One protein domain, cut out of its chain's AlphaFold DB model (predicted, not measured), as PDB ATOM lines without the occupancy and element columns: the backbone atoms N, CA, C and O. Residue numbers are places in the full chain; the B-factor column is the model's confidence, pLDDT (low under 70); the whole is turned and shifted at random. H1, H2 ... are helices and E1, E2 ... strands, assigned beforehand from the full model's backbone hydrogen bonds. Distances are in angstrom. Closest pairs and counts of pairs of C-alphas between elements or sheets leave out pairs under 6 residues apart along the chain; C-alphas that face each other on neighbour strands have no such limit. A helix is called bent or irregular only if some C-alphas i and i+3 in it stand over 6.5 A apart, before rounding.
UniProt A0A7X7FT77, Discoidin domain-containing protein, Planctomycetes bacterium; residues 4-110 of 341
ATOM      1  N   VAL A   4     225.433 206.848 256.522       67.50
ATOM      2  CA  VAL A   4     225.985 206.625 255.173       67.50
ATOM      3  C   VAL A   4     224.884 206.331 254.150       67.50
ATOM      4  O   VAL A   4     224.957 206.781 253.012       67.50
ATOM      5  N   TYR A   5     223.816 205.642 254.560       77.31
ATOM      6  CA  TYR A   5     222.687 205.340 253.680       77.31
ATOM      7  C   TYR A   5     221.908 206.600 253.237       77.31
ATOM      8  O   TYR A   5     221.334 206.603 252.149       77.31
ATOM      9  N   LYS A   6     221.930 207.696 254.016       78.88
ATOM     10  CA  LYS A   6     221.172 208.922 253.707       78.88
ATOM     11  C   LYS A   6     221.680 209.619 252.463       78.88
ATOM     12  O   LYS A   6     220.862 210.059 251.668       78.88
ATOM     13  N   ASP A   7     222.992 209.684 252.260       83.69
ATOM     14  CA  ASP A   7     223.554 210.321 251.066       83.69
ATOM     15  C   ASP A   7     223.183 209.541 249.802       83.69
ATOM     16  O   ASP A   7     222.799 210.132 248.791       83.69
ATOM     17  N   TRP A   8     223.184 208.208 249.879       82.81
ATOM     18  CA  TRP A   8     222.730 207.354 248.783       82.81
ATOM     19  C   TRP A   8     221.258 207.576 248.448       82.81
ATOM     20  O   TRP A   8     220.915 207.710 247.275       82.81
ATOM     21  N   ILE A   9     220.389 207.690 249.449       85.38
ATOM     22  CA  ILE A   9     218.969 207.956 249.200       85.38
ATOM     23  C   ILE A   9     218.737 209.394 248.718       85.38
ATOM     24  O   ILE A   9     217.901 209.659 247.846       85.38
ATOM     25  N   ASN A  10     219.466 210.350 249.289       83.50
ATOM     26  CA  ASN A  10     219.276 211.765 249.018       83.50
ATOM     27  C   ASN A  10     219.809 212.167 247.644       83.50
ATOM     28  O   ASN A  10     219.167 212.972 246.966       83.50
ATOM     29  N   TYR A  11     220.908 211.557 247.204       86.44
ATOM     30  CA  TYR A  11     221.638 211.997 246.019       86.44
ATOM     31  C   TYR A  11     221.936 210.880 245.011       86.44
ATOM     32  O   TYR A  11     222.131 211.173 243.835       86.44
ATOM     33  N   GLY A  12     221.981 209.615 245.439       87.75
ATOM     34  CA  GLY A  12     222.502 208.507 244.629       87.75
ATOM     35  C   GLY A  12     221.478 207.746 243.781       87.75
ATOM     36  O   GLY A  12     221.869 207.107 242.805       87.75
ATOM     37  N   ILE A  13     220.184 207.789 244.115       89.62
ATOM     38  CA  ILE A  13     219.155 207.037 243.377       89.62
ATOM     39  C   ILE A  13     218.686 207.850 242.155       89.62
ATOM     40  O   ILE A  13     218.194 208.971 242.331       89.62
ATOM     41  N   PRO A  14     218.770 207.311 240.923       91.38
ATOM     42  CA  PRO A  14     218.214 207.973 239.747       91.38
ATOM     43  C   PRO A  14     216.680 207.983 239.800       91.38
ATOM     44  O   PRO A  14     216.056 207.013 240.231       91.38
ATOM     45  N   SER A  15     216.056 209.055 239.305       90.25
ATOM     46  CA  SER A  15     214.592 209.226 239.339       90.25
ATOM     47  C   SER A  15     213.824 208.109 238.622       90.25
ATOM     48  O   SER A  15     212.708 207.779 239.013       90.25
ATOM     49  N   SER A  16     214.435 207.461 237.626       91.94
ATOM     50  CA  SER A  16     213.869 206.289 236.945       91.94
ATOM     51  C   SER A  16     213.658 205.079 237.862       91.94
ATOM     52  O   SER A  16     212.892 204.184 237.517       91.94
ATOM     53  N   MET A  17     214.308 205.044 239.027       88.38
ATOM     54  CA  MET A  17     214.176 203.981 240.024       88.38
ATOM     55  C   MET A  17     213.279 204.379 241.201       88.38
ATOM     56  O   MET A  17     213.140 203.598 242.137       88.38
ATOM     57  N   TYR A  18     212.643 205.558 241.180       86.88
ATOM     58  CA  TYR A  18     211.863 206.043 242.327       86.88
ATOM     59  C   TYR A  18     210.613 205.211 242.640       86.88
ATOM     60  O   TYR A  18     210.119 205.239 243.762       86.88
ATOM     61  N   ALA A  19     210.145 204.422 241.673       79.00
ATOM     62  CA  ALA A  19     209.041 203.484 241.857       79.00
ATOM     63  C   ALA A  19     209.460 202.138 242.483       79.00
ATOM     64  O   ALA A  19     208.597 201.310 242.765       79.00
ATOM     65  N   LEU A  20     210.760 201.879 242.663       85.62
ATOM     66  CA  LEU A  20     211.262 200.611 243.192       85.62
ATOM     67  C   LEU A  20     211.420 200.666 244.721       85.62
ATOM     68  O   LEU A  20     211.768 201.717 245.260       85.62
ATOM     69  N   PRO A  21     211.210 199.548 245.435       87.69
ATOM     70  CA  PRO A  21     211.427 199.486 246.878       87.69
ATOM     71  C   PRO A  21     212.916 199.538 247.244       87.69
ATOM     72  O   PRO A  21     213.768 199.021 246.517       87.69
ATOM     73  N   LEU A  22     213.224 200.096 248.418       88.94
ATOM     74  CA  LEU A  22     214.564 200.054 249.003       88.94
ATOM     75  C   LEU A  22     214.717 198.876 249.964       88.94
ATOM     76  O   LEU A  22     213.877 198.636 250.837       88.94
ATOM     77  N   TYR A  23     215.849 198.193 249.842       89.31
ATOM     78  CA  TYR A  23     216.289 197.151 250.759       89.31
ATOM     79  C   TYR A  23     217.639 197.578 251.332       89.31
ATOM     80  O   TYR A  23     218.626 197.642 250.602       89.31
ATOM     81  N   ALA A  24     217.681 197.905 252.624       86.75
ATOM     82  CA  ALA A  24     218.943 198.158 253.307       86.75
ATOM     83  C   ALA A  24     219.536 196.816 253.735       86.75
ATOM     84  O   ALA A  24     218.935 196.085 254.522       86.75
ATOM     85  N   THR A  25     220.705 196.479 253.202       83.44
ATOM     86  CA  THR A  25     221.459 195.289 253.597       83.44
ATOM     87  C   THR A  25     222.678 195.690 254.409       83.44
ATOM     88  O   THR A  25     223.127 196.829 254.338       83.44
ATOM     89  N   GLU A  26     223.209 194.748 255.183       78.31
ATOM     90  CA  GLU A  26     224.452 194.938 255.941       78.31
ATOM     91  C   GLU A  26     224.381 196.027 257.015       78.31
ATOM     92  O   GLU A  26     225.335 196.754 257.277       78.31
ATOM     93  N   CYS A  27     223.233 196.123 257.685       80.31
ATOM     94  CA  CYS A  27     223.041 197.096 258.749       80.31
ATOM     95  C   CYS A  27     223.769 196.625 260.013       80.31
ATOM     96  O   CYS A  27     223.402 195.613 260.616       80.31
ATOM     97  N   ASN A  28     224.819 197.350 260.394       77.38
ATOM     98  CA  ASN A  28     225.653 197.056 261.551       77.38
ATOM     99  C   ASN A  28     225.939 198.325 262.381       77.38
ATOM    100  O   ASN A  28     225.592 199.449 262.007       77.38
ATOM    101  N   GLY A  29     226.486 198.132 263.581       72.88
ATOM    102  CA  GLY A  29     226.881 199.233 264.459       72.88
ATOM    103  C   GLY A  29     228.185 199.895 264.008       72.88
ATOM    104  O   GLY A  29     228.950 199.323 263.244       72.88
ATOM    105  N   ILE A  30     228.489 201.083 264.546       72.12
ATOM    106  CA  ILE A  30     229.819 201.709 264.357       72.12
ATOM    107  C   ILE A  30     230.919 200.809 264.926       72.12
ATOM    108  O   ILE A  30     231.998 200.705 264.357       72.12
ATOM    109  N   TYR A  31     230.633 200.181 266.065       76.00
ATOM    110  CA  TYR A  31     231.555 199.319 266.787       76.00
ATOM    111  C   TYR A  31     231.184 197.864 266.556       76.00
ATOM    112  O   TYR A  31     229.999 197.550 266.394       76.00
ATOM    113  N   SER A  32     232.199 196.998 266.552       77.25
ATOM    114  CA  SER A  32     231.969 195.563 266.491       77.25
ATOM    115  C   SER A  32     231.176 195.125 267.709       77.25
ATOM    116  O   SER A  32     231.455 195.553 268.829       77.25
ATOM    117  N   TRP A  33     230.174 194.278 267.495       79.19
ATOM    118  CA  TRP A  33     229.337 193.808 268.590       79.19
ATOM    119  C   TRP A  33     230.124 192.887 269.508       79.19
ATOM    120  O   TRP A  33     230.007 193.010 270.714       79.19
ATOM    121  N   ASP A  34     231.029 192.065 268.984       75.12
ATOM    122  CA  ASP A  34     231.861 191.187 269.811       75.12
ATOM    123  C   ASP A  34     232.988 191.897 270.592       75.12
ATOM    124  O   ASP A  34     233.715 191.249 271.345       75.12
ATOM    125  N   GLY A  35     233.152 193.214 270.413       71.75
ATOM    126  CA  GLY A  35     234.158 194.026 271.100       71.75
ATOM    127  C   GLY A  35     235.607 193.823 270.636       71.75
ATOM    128  O   GLY A  35     236.519 194.314 271.296       71.75
ATOM    129  N   THR A  36     235.850 193.110 269.530       70.56
ATOM    130  CA  THR A  36     237.205 192.755 269.067       70.56
ATOM    131  C   THR A  36     237.916 193.812 268.209       70.56
ATOM    132  O   THR A  36     239.119 193.678 267.980       70.56
ATOM    133  N   TYR A  37     237.232 194.862 267.734       66.12
ATOM    134  CA  TYR A  37     237.840 195.840 266.818       66.12
ATOM    135  C   TYR A  37     238.617 196.968 267.551       66.12
ATOM    136  O   TYR A  37     238.124 197.477 268.563       66.12
ATOM    137  N   PRO A  38     239.796 197.425 267.060       55.19
ATOM    138  CA  PRO A  38     240.742 198.256 267.831       55.19
ATOM    139  C   PRO A  38     240.425 199.759 267.950       55.19
ATOM    140  O   PRO A  38     241.301 200.533 268.326       55.19
ATOM    141  N   GLU A  39     239.200 200.199 267.663       56.47
ATOM    142  CA  GLU A  39     238.763 201.596 267.867       56.47
ATOM    143  C   GLU A  39     237.848 201.753 269.096       56.47
ATOM    144  O   GLU A  39     237.167 202.766 269.267       56.47
ATOM    145  N   SER A  40     237.818 200.740 269.968       53.28
ATOM    146  CA  SER A  40     237.162 200.795 271.273       53.28
ATOM    147  C   SER A  40     237.928 201.738 272.204       53.28
ATOM    148  O   SER A  40     238.715 201.333 273.058       53.28
ATOM    149  N   GLU A  41     237.700 203.043 272.040       55.25
ATOM    150  CA  GLU A  41     238.066 203.996 273.081       55.25
ATOM    151  C   GLU A  41     237.464 203.538 274.424       55.25
ATOM    152  O   GLU A  41     236.300 203.114 274.460       55.25
ATOM    153  N   PRO A  42     238.218 203.614 275.537       54.25
ATOM    154  CA  PRO A  42     237.711 203.247 276.854       54.25
ATOM    155  C   PRO A  42     236.379 203.955 277.155       54.25
ATOM    156  O   PRO A  42     236.317 205.182 277.185       54.25
ATOM    157  N   GLY A  43     235.314 203.177 277.383       58.19
ATOM    158  CA  GLY A  43     233.976 203.689 277.706       58.19
ATOM    159  C   GLY A  43     232.954 203.693 276.561       58.19
ATOM    160  O   GLY A  43     231.867 204.241 276.741       58.19
ATOM    161  N   ARG A  44     233.253 203.092 275.399       62.00
ATOM    162  CA  ARG A  44     232.254 202.888 274.334       62.00
ATOM    163  C   ARG A  44     231.723 201.455 274.308       62.00
ATOM    164  O   ARG A  44     232.484 200.505 274.166       62.00
ATOM    165  N   GLU A  45     230.402 201.326 274.424       66.50
ATOM    166  CA  GLU A  45     229.700 200.041 274.418       66.50
ATOM    167  C   GLU A  45     229.672 199.415 273.005       66.50
ATOM    168  O   GLU A  45     229.280 200.101 272.053       66.50
ATOM    169  N   PRO A  46     230.013 198.117 272.854       74.31
ATOM    170  CA  PRO A  46     229.962 197.391 271.578       74.31
ATOM    171  C   PRO A  46     228.575 197.425 270.920       74.31
ATOM    172  O   PRO A  46     228.440 197.516 269.703       74.31
ATOM    173  N   TYR A  47     227.527 197.402 271.744       81.06
ATOM    174  CA  TYR A  47     226.136 197.562 271.345       81.06
ATOM    175  C   TYR A  47     225.430 198.464 272.350       81.06
ATOM    176  O   TYR A  47     225.576 198.283 273.558       81.06
ATOM    177  N   LYS A  48     224.637 199.418 271.862       81.88
ATOM    178  CA  LYS A  48     223.864 200.315 272.719       81.88
ATOM    179  C   LYS A  48     222.416 199.816 272.806       81.88
ATOM    180  O   LYS A  48     221.761 199.796 271.763       81.88
ATOM    181  N   PRO A  49     221.899 199.477 274.001       87.38
ATOM    182  CA  PRO A  49     220.479 199.192 274.184       87.38
ATOM    183  C   PRO A  49     219.598 200.300 273.593       87.38
ATOM    184  O   PRO A  49     219.919 201.487 273.724       87.38
ATOM    185  N   GLY A  50     218.509 199.924 272.931       88.06
ATOM    186  CA  GLY A  50     217.623 200.842 272.213       88.06
ATOM    187  C   GLY A  50     217.975 201.036 270.734       88.06
ATOM    188  O   GLY A  50     217.219 201.668 269.998       88.06
ATOM    189  N   TRP A  51     219.122 200.529 270.266       85.75
ATOM    190  CA  TRP A  51     219.577 200.796 268.899       85.75
ATOM    191  C   TRP A  51     218.655 200.193 267.834       85.75
ATOM    192  O   TRP A  51     218.429 200.830 266.807       85.75
ATOM    193  N   MET A  52     218.079 199.010 268.078       88.75
ATOM    194  CA  MET A  52     217.135 198.403 267.135       88.75
ATOM    195  C   MET A  52     215.878 199.266 266.975       88.75
ATOM    196  O   MET A  52     215.454 199.552 265.859       88.75
ATOM    197  N   GLN A  53     215.320 199.743 268.085       91.81
ATOM    198  CA  GLN A  53     214.144 200.605 268.122       91.81
ATOM    199  C   GLN A  53     214.391 201.890 267.320       91.81
ATOM    200  O   GLN A  53     213.551 202.270 266.505       91.81
ATOM    201  N   GLU A  54     215.565 202.510 267.483       89.31
ATOM    202  CA  GLU A  54     215.938 203.721 266.743       89.31
ATOM    203  C   GLU A  54     216.052 203.492 265.231       89.31
ATOM    204  O   GLU A  54     215.581 204.328 264.463       89.31
ATOM    205  N   ILE A  55     216.596 202.353 264.779       89.00
ATOM    206  CA  ILE A  55     216.624 202.017 263.343       89.00
ATOM    207  C   ILE A  55     215.200 201.961 262.787       89.00
ATOM    208  O   ILE A  55     214.898 202.585 261.771       89.00
ATOM    209  N   TYR A  56     214.309 201.224 263.450       90.12
ATOM    210  CA  TYR A  56     212.927 201.088 262.996       90.12
ATOM    211  C   TYR A  56     212.183 202.433 263.033       90.12
ATOM    212  O   TYR A  56     211.440 202.741 262.098       90.12
ATOM    213  N   ALA A  57     212.421 203.266 264.051       89.44
ATOM    214  CA  ALA A  57     211.855 204.611 264.147       89.44
ATOM    215  C   ALA A  57     212.373 205.543 263.038       89.44
ATOM    216  O   ALA A  57     211.614 206.342 262.486       89.44
ATOM    217  N   GLU A  58     213.652 205.439 262.682       89.56
ATOM    218  CA  GLU A  58     214.269 206.195 261.593       89.56
ATOM    219  C   GLU A  58     213.706 205.802 260.224       89.56
ATOM    220  O   GLU A  58     213.312 206.678 259.451       89.56
ATOM    221  N   ILE A  59     213.583 204.504 259.946       89.56
ATOM    222  CA  ILE A  59     212.947 204.018 258.716       89.56
ATOM    223  C   ILE A  59     211.485 204.450 258.653       89.56
ATOM    224  O   ILE A  59     211.010 204.874 257.598       89.56
ATOM    225  N   ASN A  60     210.781 204.402 259.784       89.31
ATOM    226  CA  ASN A  60     209.413 204.882 259.856       89.31
ATOM    227  C   ASN A  60     209.308 206.368 259.509       89.31
ATOM    228  O   ASN A  60     208.461 206.745 258.703       89.31
ATOM    229  N   ARG A  61     210.196 207.203 260.053       88.12
ATOM    230  CA  ARG A  61     210.267 208.634 259.733       88.12
ATOM    231  C   ARG A  61     210.517 208.864 258.242       88.12
ATOM    232  O   ARG A  61     209.774 209.617 257.623       88.12
ATOM    233  N   TRP A  62     211.485 208.156 257.657       88.06
ATOM    234  CA  TRP A  62     211.774 208.248 256.224       88.06
ATOM    235  C   TRP A  62     210.544 207.895 255.379       88.06
ATOM    236  O   TRP A  62     210.117 208.683 254.538       88.06
ATOM    237  N   ASN A  63     209.937 206.736 255.634       87.56
ATOM    238  CA  ASN A  63     208.821 206.229 254.839       87.56
ATOM    239  C   ASN A  63     207.537 207.059 254.976       87.56
ATOM    240  O   ASN A  63     206.726 207.065 254.052       87.56
ATOM    241  N   THR A  64     207.325 207.727 256.114       78.88
ATOM    242  CA  THR A  64     206.075 208.455 256.400       78.88
ATOM    243  C   THR A  64     206.168 209.961 256.181       78.88
ATOM    244  O   THR A  64     205.140 210.588 255.938       78.88
ATOM    245  N   ILE A  65     207.368 210.548 256.251       79.56
ATOM    246  CA  ILE A  65     207.569 212.002 256.188       79.56
ATOM    247  C   ILE A  65     208.429 212.372 254.978       79.56
ATOM    248  O   ILE A  65     207.970 213.093 254.093       79.56
ATOM    249  N   ASP A  66     209.658 211.860 254.912       84.81
ATOM    250  CA  ASP A  66     210.663 212.370 253.974       84.81
ATOM    251  C   ASP A  66     210.449 211.863 252.538       84.81
ATOM    252  O   ASP A  66     210.461 212.646 251.583       84.81
ATOM    253  N   ALA A  67     210.219 210.557 252.368       85.00
ATOM    254  CA  ALA A  67     210.024 209.947 251.057       85.00
ATOM    255  C   ALA A  67     208.781 210.482 250.326       85.00
ATOM    256  O   ALA A  67     208.927 210.883 249.168       85.00
ATOM    257  N   PRO A  68     207.593 210.579 250.960       76.00
ATOM    258  CA  PRO A  68     206.424 211.172 250.317       76.00
ATOM    259  C   PRO A  68     206.641 212.637 249.922       76.00
ATOM    260  O   PRO A  68     206.297 213.019 248.806       76.00
ATOM    261  N   ALA A  69     207.260 213.444 250.794       74.38
ATOM    262  CA  ALA A  69     207.498 214.865 250.532       74.38
ATOM    263  C   ALA A  69     208.431 215.106 249.331       74.38
ATOM    264  O   ALA A  69     208.281 216.096 248.616       74.38
ATOM    265  N   ALA A  70     209.380 214.197 249.096       79.62
ATOM    266  CA  ALA A  70     210.347 214.285 248.003       79.62
ATOM    267  C   ALA A  70     210.001 213.406 246.783       79.62
ATOM    268  O   ALA A  70     210.767 213.391 245.818       79.62
ATOM    269  N   GLY A  71     208.895 212.653 246.821       82.19
ATOM    270  CA  GLY A  71     208.524 211.689 245.777       82.19
ATOM    271  C   GLY A  71     209.534 210.546 245.603       82.19
ATOM    272  O   GLY A  71     209.786 210.117 244.478       82.19
ATOM    273  N   LYS A  72     210.159 210.093 246.696       86.81
ATOM    274  CA  LYS A  72     211.253 209.109 246.699       86.81
ATOM    275  C   LYS A  72     210.806 207.698 247.109       86.81
ATOM    276  O   LYS A  72     209.758 207.547 247.733       86.81
ATOM    277  N   PRO A  73     211.625 206.668 246.815       86.94
ATOM    278  CA  PRO A  73     211.419 205.311 247.304       86.94
ATOM    279  C   PRO A  73     211.281 205.185 248.821       86.94
ATOM    280  O   PRO A  73     211.887 205.932 249.596       86.94
ATOM    281  N   VAL A  74     210.581 204.131 249.230       87.06
ATOM    282  CA  VAL A  74     210.421 203.718 250.627       87.06
ATOM    283  C   VAL A  74     211.176 202.419 250.910       87.06
ATOM    284  O   VAL A  74     211.348 201.572 250.031       87.06
ATOM    285  N   PHE A  75     211.614 202.241 252.154       89.00
ATOM    286  CA  PHE A  75     212.218 201.000 252.630       89.00
ATOM    287  C   PHE A  75     211.171 199.919 252.869       89.00
ATOM    288  O   PHE A  75     210.160 200.155 253.530       89.00
ATOM    289  N   ARG A  76     211.457 198.709 252.388       87.06
ATOM    290  CA  ARG A  76     210.669 197.498 252.666       87.06
ATOM    291  C   ARG A  76     211.384 196.508 253.565       87.06
ATOM    292  O   ARG A  76     210.732 195.684 254.194       87.06
ATOM    293  N   CYS A  77     212.706 196.600 253.658       87.12
ATOM    294  CA  CYS A  77     213.492 195.744 254.530       87.12
ATOM    295  C   CYS A  77     214.717 196.485 255.047       87.12
ATOM    296  O   CYS A  77     215.358 197.240 254.310       87.12
ATOM    297  N   VAL A  78     215.062 196.176 256.292       86.44
ATOM    298  CA  VAL A  78     216.376 196.429 256.862       86.44
ATOM    299  C   VAL A  78     216.912 195.101 257.364       86.44
ATOM    300  O   VAL A  78     216.356 194.503 258.283       86.44
ATOM    301  N   ASN A  79     217.974 194.624 256.730       85.12
ATOM    302  CA  ASN A  79     218.611 193.367 257.073       85.12
ATOM    303  C   ASN A  79     219.847 193.620 257.943       85.12
ATOM    304  O   ASN A  79     220.791 194.300 257.524       85.12
ATOM    305  N   MET A  80     219.837 193.043 259.143       79.38
ATOM    306  CA  MET A  80     220.956 193.095 260.081       79.38
ATOM    307  C   MET A  80     222.040 192.094 259.675       79.38
ATOM    308  O   MET A  80     221.755 190.950 259.320       79.38
ATOM    309  N   TYR A  81     223.295 192.529 259.721       72.25
ATOM    310  CA  TYR A  81     224.443 191.752 259.245       72.25
ATOM    311  C   TYR A  81     224.711 190.486 260.089       72.25
ATOM    312  O   TYR A  81     224.508 190.494 261.304       72.25
ATOM    313  N   ARG A  82     225.137 189.370 259.461       66.19
ATOM    314  CA  ARG A  82     225.220 188.053 260.140       66.19
ATOM    315  C   ARG A  82     226.201 187.037 259.517       66.19
ATOM    316  O   ARG A  82     225.836 185.879 259.311       66.19
ATOM    317  N   TRP A  83     227.441 187.417 259.219       72.94
ATOM    318  CA  TRP A  83     228.444 186.419 258.806       72.94
ATOM    319  C   TRP A  83     229.097 185.744 260.013       72.94
ATOM    320  O   TRP A  83     229.433 186.384 261.007       72.94
ATOM    321  N   SER A  84     229.284 184.426 259.925       73.88
ATOM    322  CA  SER A  84     230.052 183.684 260.926       73.88
ATOM    323  C   SER A  84     231.520 184.106 260.869       73.88
ATOM    324  O   SER A  84     232.088 184.222 259.784       73.88
ATOM    325  N   GLY A  85     232.131 184.335 262.033       75.75
ATOM    326  CA  GLY A  85     233.510 184.823 262.139       75.75
ATOM    327  C   GLY A  85     233.673 186.337 261.972       75.75
ATOM    328  O   GLY A  85     234.795 186.825 262.077       75.75
ATOM    329  N   ASP A  86     232.583 187.078 261.764       78.44
ATOM    330  CA  ASP A  86     232.608 188.535 261.647       78.44
ATOM    331  C   ASP A  86     232.487 189.232 263.025       78.44
ATOM    332  O   ASP A  86     231.742 188.741 263.889       78.44
ATOM    333  N   PRO A  87     233.177 190.365 263.265       79.00
ATOM    334  CA  PRO A  87     233.057 191.137 264.505       79.00
ATOM    335  C   PRO A  87     231.647 191.693 264.811       79.00
ATOM    336  O   PRO A  87     231.314 191.966 265.967       79.00
ATOM    337  N   TRP A  88     230.783 191.833 263.804       79.94
ATOM    338  CA  TRP A  88     229.393 192.303 263.900       79.94
ATOM    339  C   TRP A  88     228.363 191.171 263.876       79.94
ATOM    340  O   TRP A  88     227.206 191.365 263.513       79.94
ATOM    341  N   ARG A  89     228.753 189.953 264.241       79.62
ATOM    342  CA  ARG A  89     227.828 188.817 264.262       79.62
ATOM    343  C   ARG A  89     226.880 188.872 265.472       79.62
ATOM    344  O   ARG A  89     227.305 189.083 266.607       79.62
ATOM    345  N   ILE A  90     225.584 188.638 265.246       78.81
ATOM    346  CA  ILE A  90     224.552 188.622 266.311       78.81
ATOM    347  C   ILE A  90     224.729 187.432 267.264       78.81
ATOM    348  O   ILE A  90     224.339 187.492 268.424       78.81
ATOM    349  N   ASP A  91     225.295 186.324 266.789       73.19
ATOM    350  CA  ASP A  91     225.556 185.121 267.583       73.19
ATOM    351  C   ASP A  91     226.791 185.236 268.494       73.19
ATOM    352  O   ASP A  91     227.082 184.306 269.249       73.19
ATOM    353  N   GLY A  92     227.472 186.386 268.488       65.62
ATOM    354  CA  GLY A  92     228.523 186.720 269.440       65.62
ATOM    355  C   GLY A  92     227.968 186.930 270.852       65.62
ATOM    356  O   GLY A  92     227.019 187.683 271.077       65.62
ATOM    357  N   ILE A  93     228.572 186.259 271.832       64.56
ATOM    358  CA  ILE A  93     228.456 186.641 273.246       64.56
ATOM    359  C   ILE A  93     229.252 187.949 273.413       64.56
ATOM    360  O   ILE A  93     230.363 187.997 272.878       64.56
ATOM    361  N   PRO A  94     228.772 188.968 274.163       71.25
ATOM    362  CA  PRO A  94     227.596 188.984 275.060       71.25
ATOM    363  C   PRO A  94     226.284 189.651 274.566       71.25
ATOM    364  O   PRO A  94     225.311 189.661 275.317       71.25
ATOM    365  N   GLN A  95     226.189 190.203 273.353       79.62
ATOM    366  CA  GLN A  95     225.114 191.153 272.990       79.62
ATOM    367  C   GLN A  95     223.844 190.512 272.421       79.62
ATOM    368  O   GLN A  95     222.806 191.172 272.376       79.62
ATOM    369  N   LYS A  96     223.884 189.232 272.027       84.56
ATOM    370  CA  LYS A  96     222.749 188.529 271.400       84.56
ATOM    371  C   LYS A  96     221.422 188.727 272.138       84.56
ATOM    372  O   LYS A  96     220.417 189.056 271.517       84.56
ATOM    373  N   ALA A  97     221.415 188.510 273.454       87.56
ATOM    374  CA  ALA A  97     220.196 188.600 274.258       87.56
ATOM    375  C   ALA A  97     219.617 190.023 274.257       87.56
ATOM    376  O   ALA A  97     218.409 190.193 274.124       87.56
ATOM    377  N   GLN A  98     220.481 191.039 274.333       88.75
ATOM    378  CA  GLN A  98     220.063 192.436 274.282       88.75
ATOM    379  C   GLN A  98     219.524 192.817 272.898       88.75
ATOM    380  O   GLN A  98     218.480 193.452 272.819       88.75
ATOM    381  N   ILE A  99     220.185 192.387 271.817       87.31
ATOM    382  CA  ILE A  99     219.741 192.645 270.435       87.31
ATOM    383  C   ILE A  99     218.349 192.053 270.183       87.31
ATOM    384  O   ILE A  99     217.511 192.702 269.563       87.31
ATOM    385  N   LEU A 100     218.101 190.826 270.654       89.12
ATOM    386  CA  LEU A 100     216.798 190.172 270.505       89.12
ATOM    387  C   LEU A 100     215.716 190.856 271.354       89.12
ATOM    388  O   LEU A 100     214.634 191.108 270.844       89.12
ATOM    389  N   SER A 101     216.032 191.238 272.595       92.38
ATOM    390  CA  SER A 101     215.122 192.020 273.448       92.38
ATOM    391  C   SER A 101     214.753 193.370 272.813       92.38
ATOM    392  O   SER A 101     213.590 193.769 272.783       92.38
ATOM    393  N   ASP A 102     215.734 194.060 272.234       92.56
ATOM    394  CA  ASP A 102     215.510 195.320 271.526       92.56
ATOM    395  C   ASP A 102     214.699 195.130 270.238       92.56
ATOM    396  O   ASP A 102     213.901 196.001 269.879       92.56
ATOM    397  N   LEU A 103     214.850 193.987 269.562       90.62
ATOM    398  CA  LEU A 103     214.003 193.616 268.432       90.62
ATOM    399  C   LEU A 103     212.550 193.401 268.869       90.62
ATOM    400  O   LEU A 103     211.660 193.958 268.232       90.62
ATOM    401  N   ASP A 104     212.298 192.686 269.965       92.56
ATOM    402  CA  ASP A 104     210.943 192.502 270.506       92.56
ATOM    403  C   ASP A 104     210.298 193.852 270.880       92.56
ATOM    404  O   ASP A 104     209.136 194.136 270.554       92.56
ATOM    405  N   ALA A 105     211.076 194.747 271.497       91.81
ATOM    406  CA  ALA A 105     210.637 196.101 271.819       91.81
ATOM    407  C   ALA A 105     210.363 196.957 270.566       91.81
ATOM    408  O   ALA A 105     209.410 197.741 270.552       91.81
ATOM    409  N   ALA A 106     211.157 196.805 269.501       89.50
ATOM    410  CA  ALA A 106     210.925 197.475 268.220       89.50
ATOM    411  C   ALA A 106     209.670 196.934 267.516       89.50
ATOM    412  O   ALA A 106     208.859 197.713 267.014       89.50
ATOM    413  N   VAL A 107     209.457 195.612 267.530       86.75
ATOM    414  CA  VAL A 107     208.267 194.955 266.961       86.75
ATOM    415  C   VAL A 107     206.986 195.433 267.645       86.75
ATOM    416  O   VAL A 107     205.974 195.639 266.974       86.75
ATOM    417  N   THR A 108     207.043 195.696 268.953       84.12
ATOM    418  CA  THR A 108     205.920 196.250 269.729       84.12
ATOM    419  C   THR A 108     205.459 197.622 269.217       84.12
ATOM    420  O   THR A 108     204.297 197.974 269.393       84.12
ATOM    421  N   GLN A 109     206.317 198.384 268.524       83.88
ATOM    422  CA  GLN A 109     205.927 199.662 267.908       83.88
ATOM    423  C   GLN A 109     205.016 199.489 266.686       83.88
ATOM    424  O   GLN A 109     204.364 200.444 266.275       83.88
ATOM    425  N   GLN A 110     204.987 198.292 266.088       81.56
ATOM    426  CA  GLN A 110     204.108 197.933 264.973       81.56
ATOM    427  C   GLN A 110     204.101 198.951 263.821       81.56
ATOM    428  O   GLN A 110     203.058 199.188 263.214       81.56
TER     429      GLN A 110
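This is residues 4 to 110 of the 341 residues of the protein "Discoidin domain-containing protein" of Planctomycetes bacterium (UniProt A0A7X7FT77). A short ribbon of two side-by-side parallel strands, E1 and E2, has the long helix H2 running back beside it, nearer to E2. H3 packs on the first part of H2, H1 lies off near H2, and the long loops 28 to 50 and 81 to 95 reach out from the strands' last residues. The printed part has 107 residues, in the order H1 E1 H2 E2 H3; the class is mixed, helices and strands, with 53 residues, under half, in named elements. It is only just compact, close to loose, with a radius of gyration of the C-alphas of 15.6 A, and spans 43 by 30 by 26 A.

H1, residues 4 to 12, begins at C-alpha 4 (225.985, 206.625, 255.173) and is 11.3 A long. It is neither bent nor irregular, but only just: C-alphas 4 and 7 are 6.0 A apart. E1, residues 22 to 27, is 13.3 A long. H2, residues 51 to 70, is 26.5 A long, with a kink of 31 degrees near residue 63; it is only just irregular, C-alphas 64 and 67 being 6.8 A apart. E2 is residues 75 to 80, 13.9 A. H3, residues 96 to 107, is 16.5 A long and ends at C-alpha 107 (208.267, 194.955, 266.961).

E1 and E2 are parallel at 13 degrees, with N 24 and O 77 at 2.9 A and N 79 and O 24 at 2.8 A, within hydrogen-bond range. E1, H2 and E2 form a strand-helix-strand unit, two parallel strands with a helix between, its crossover right-handed. The closest C-alphas of H2 and E2, Asn 63 and Phe 75, are 6.6 A apart. H2 touches H3 with residues 51 to 56 alone, closest at the C-alphas of Gln 53 and Ala 106, 4.5 A; they run the same way at a tilt of 38 degrees, only just steep. H1 and H2 are near each other; H1 and H3 are apart. Every O i to N i+4 pair is within hydrogen-bond range in H3, 4 of 5 in H1 and 14 of 16 in H2.

The two farthest C-alphas, Ser 16 and Pro 42, are 46.6 A apart. The printed part has no cut; the links E1 to H2 and E2 to H3 are long. The mean pLDDT of the printed part is 80.8; residue 4, residues 37 to 45, residue 82 and residues 92 to 93 are under 70.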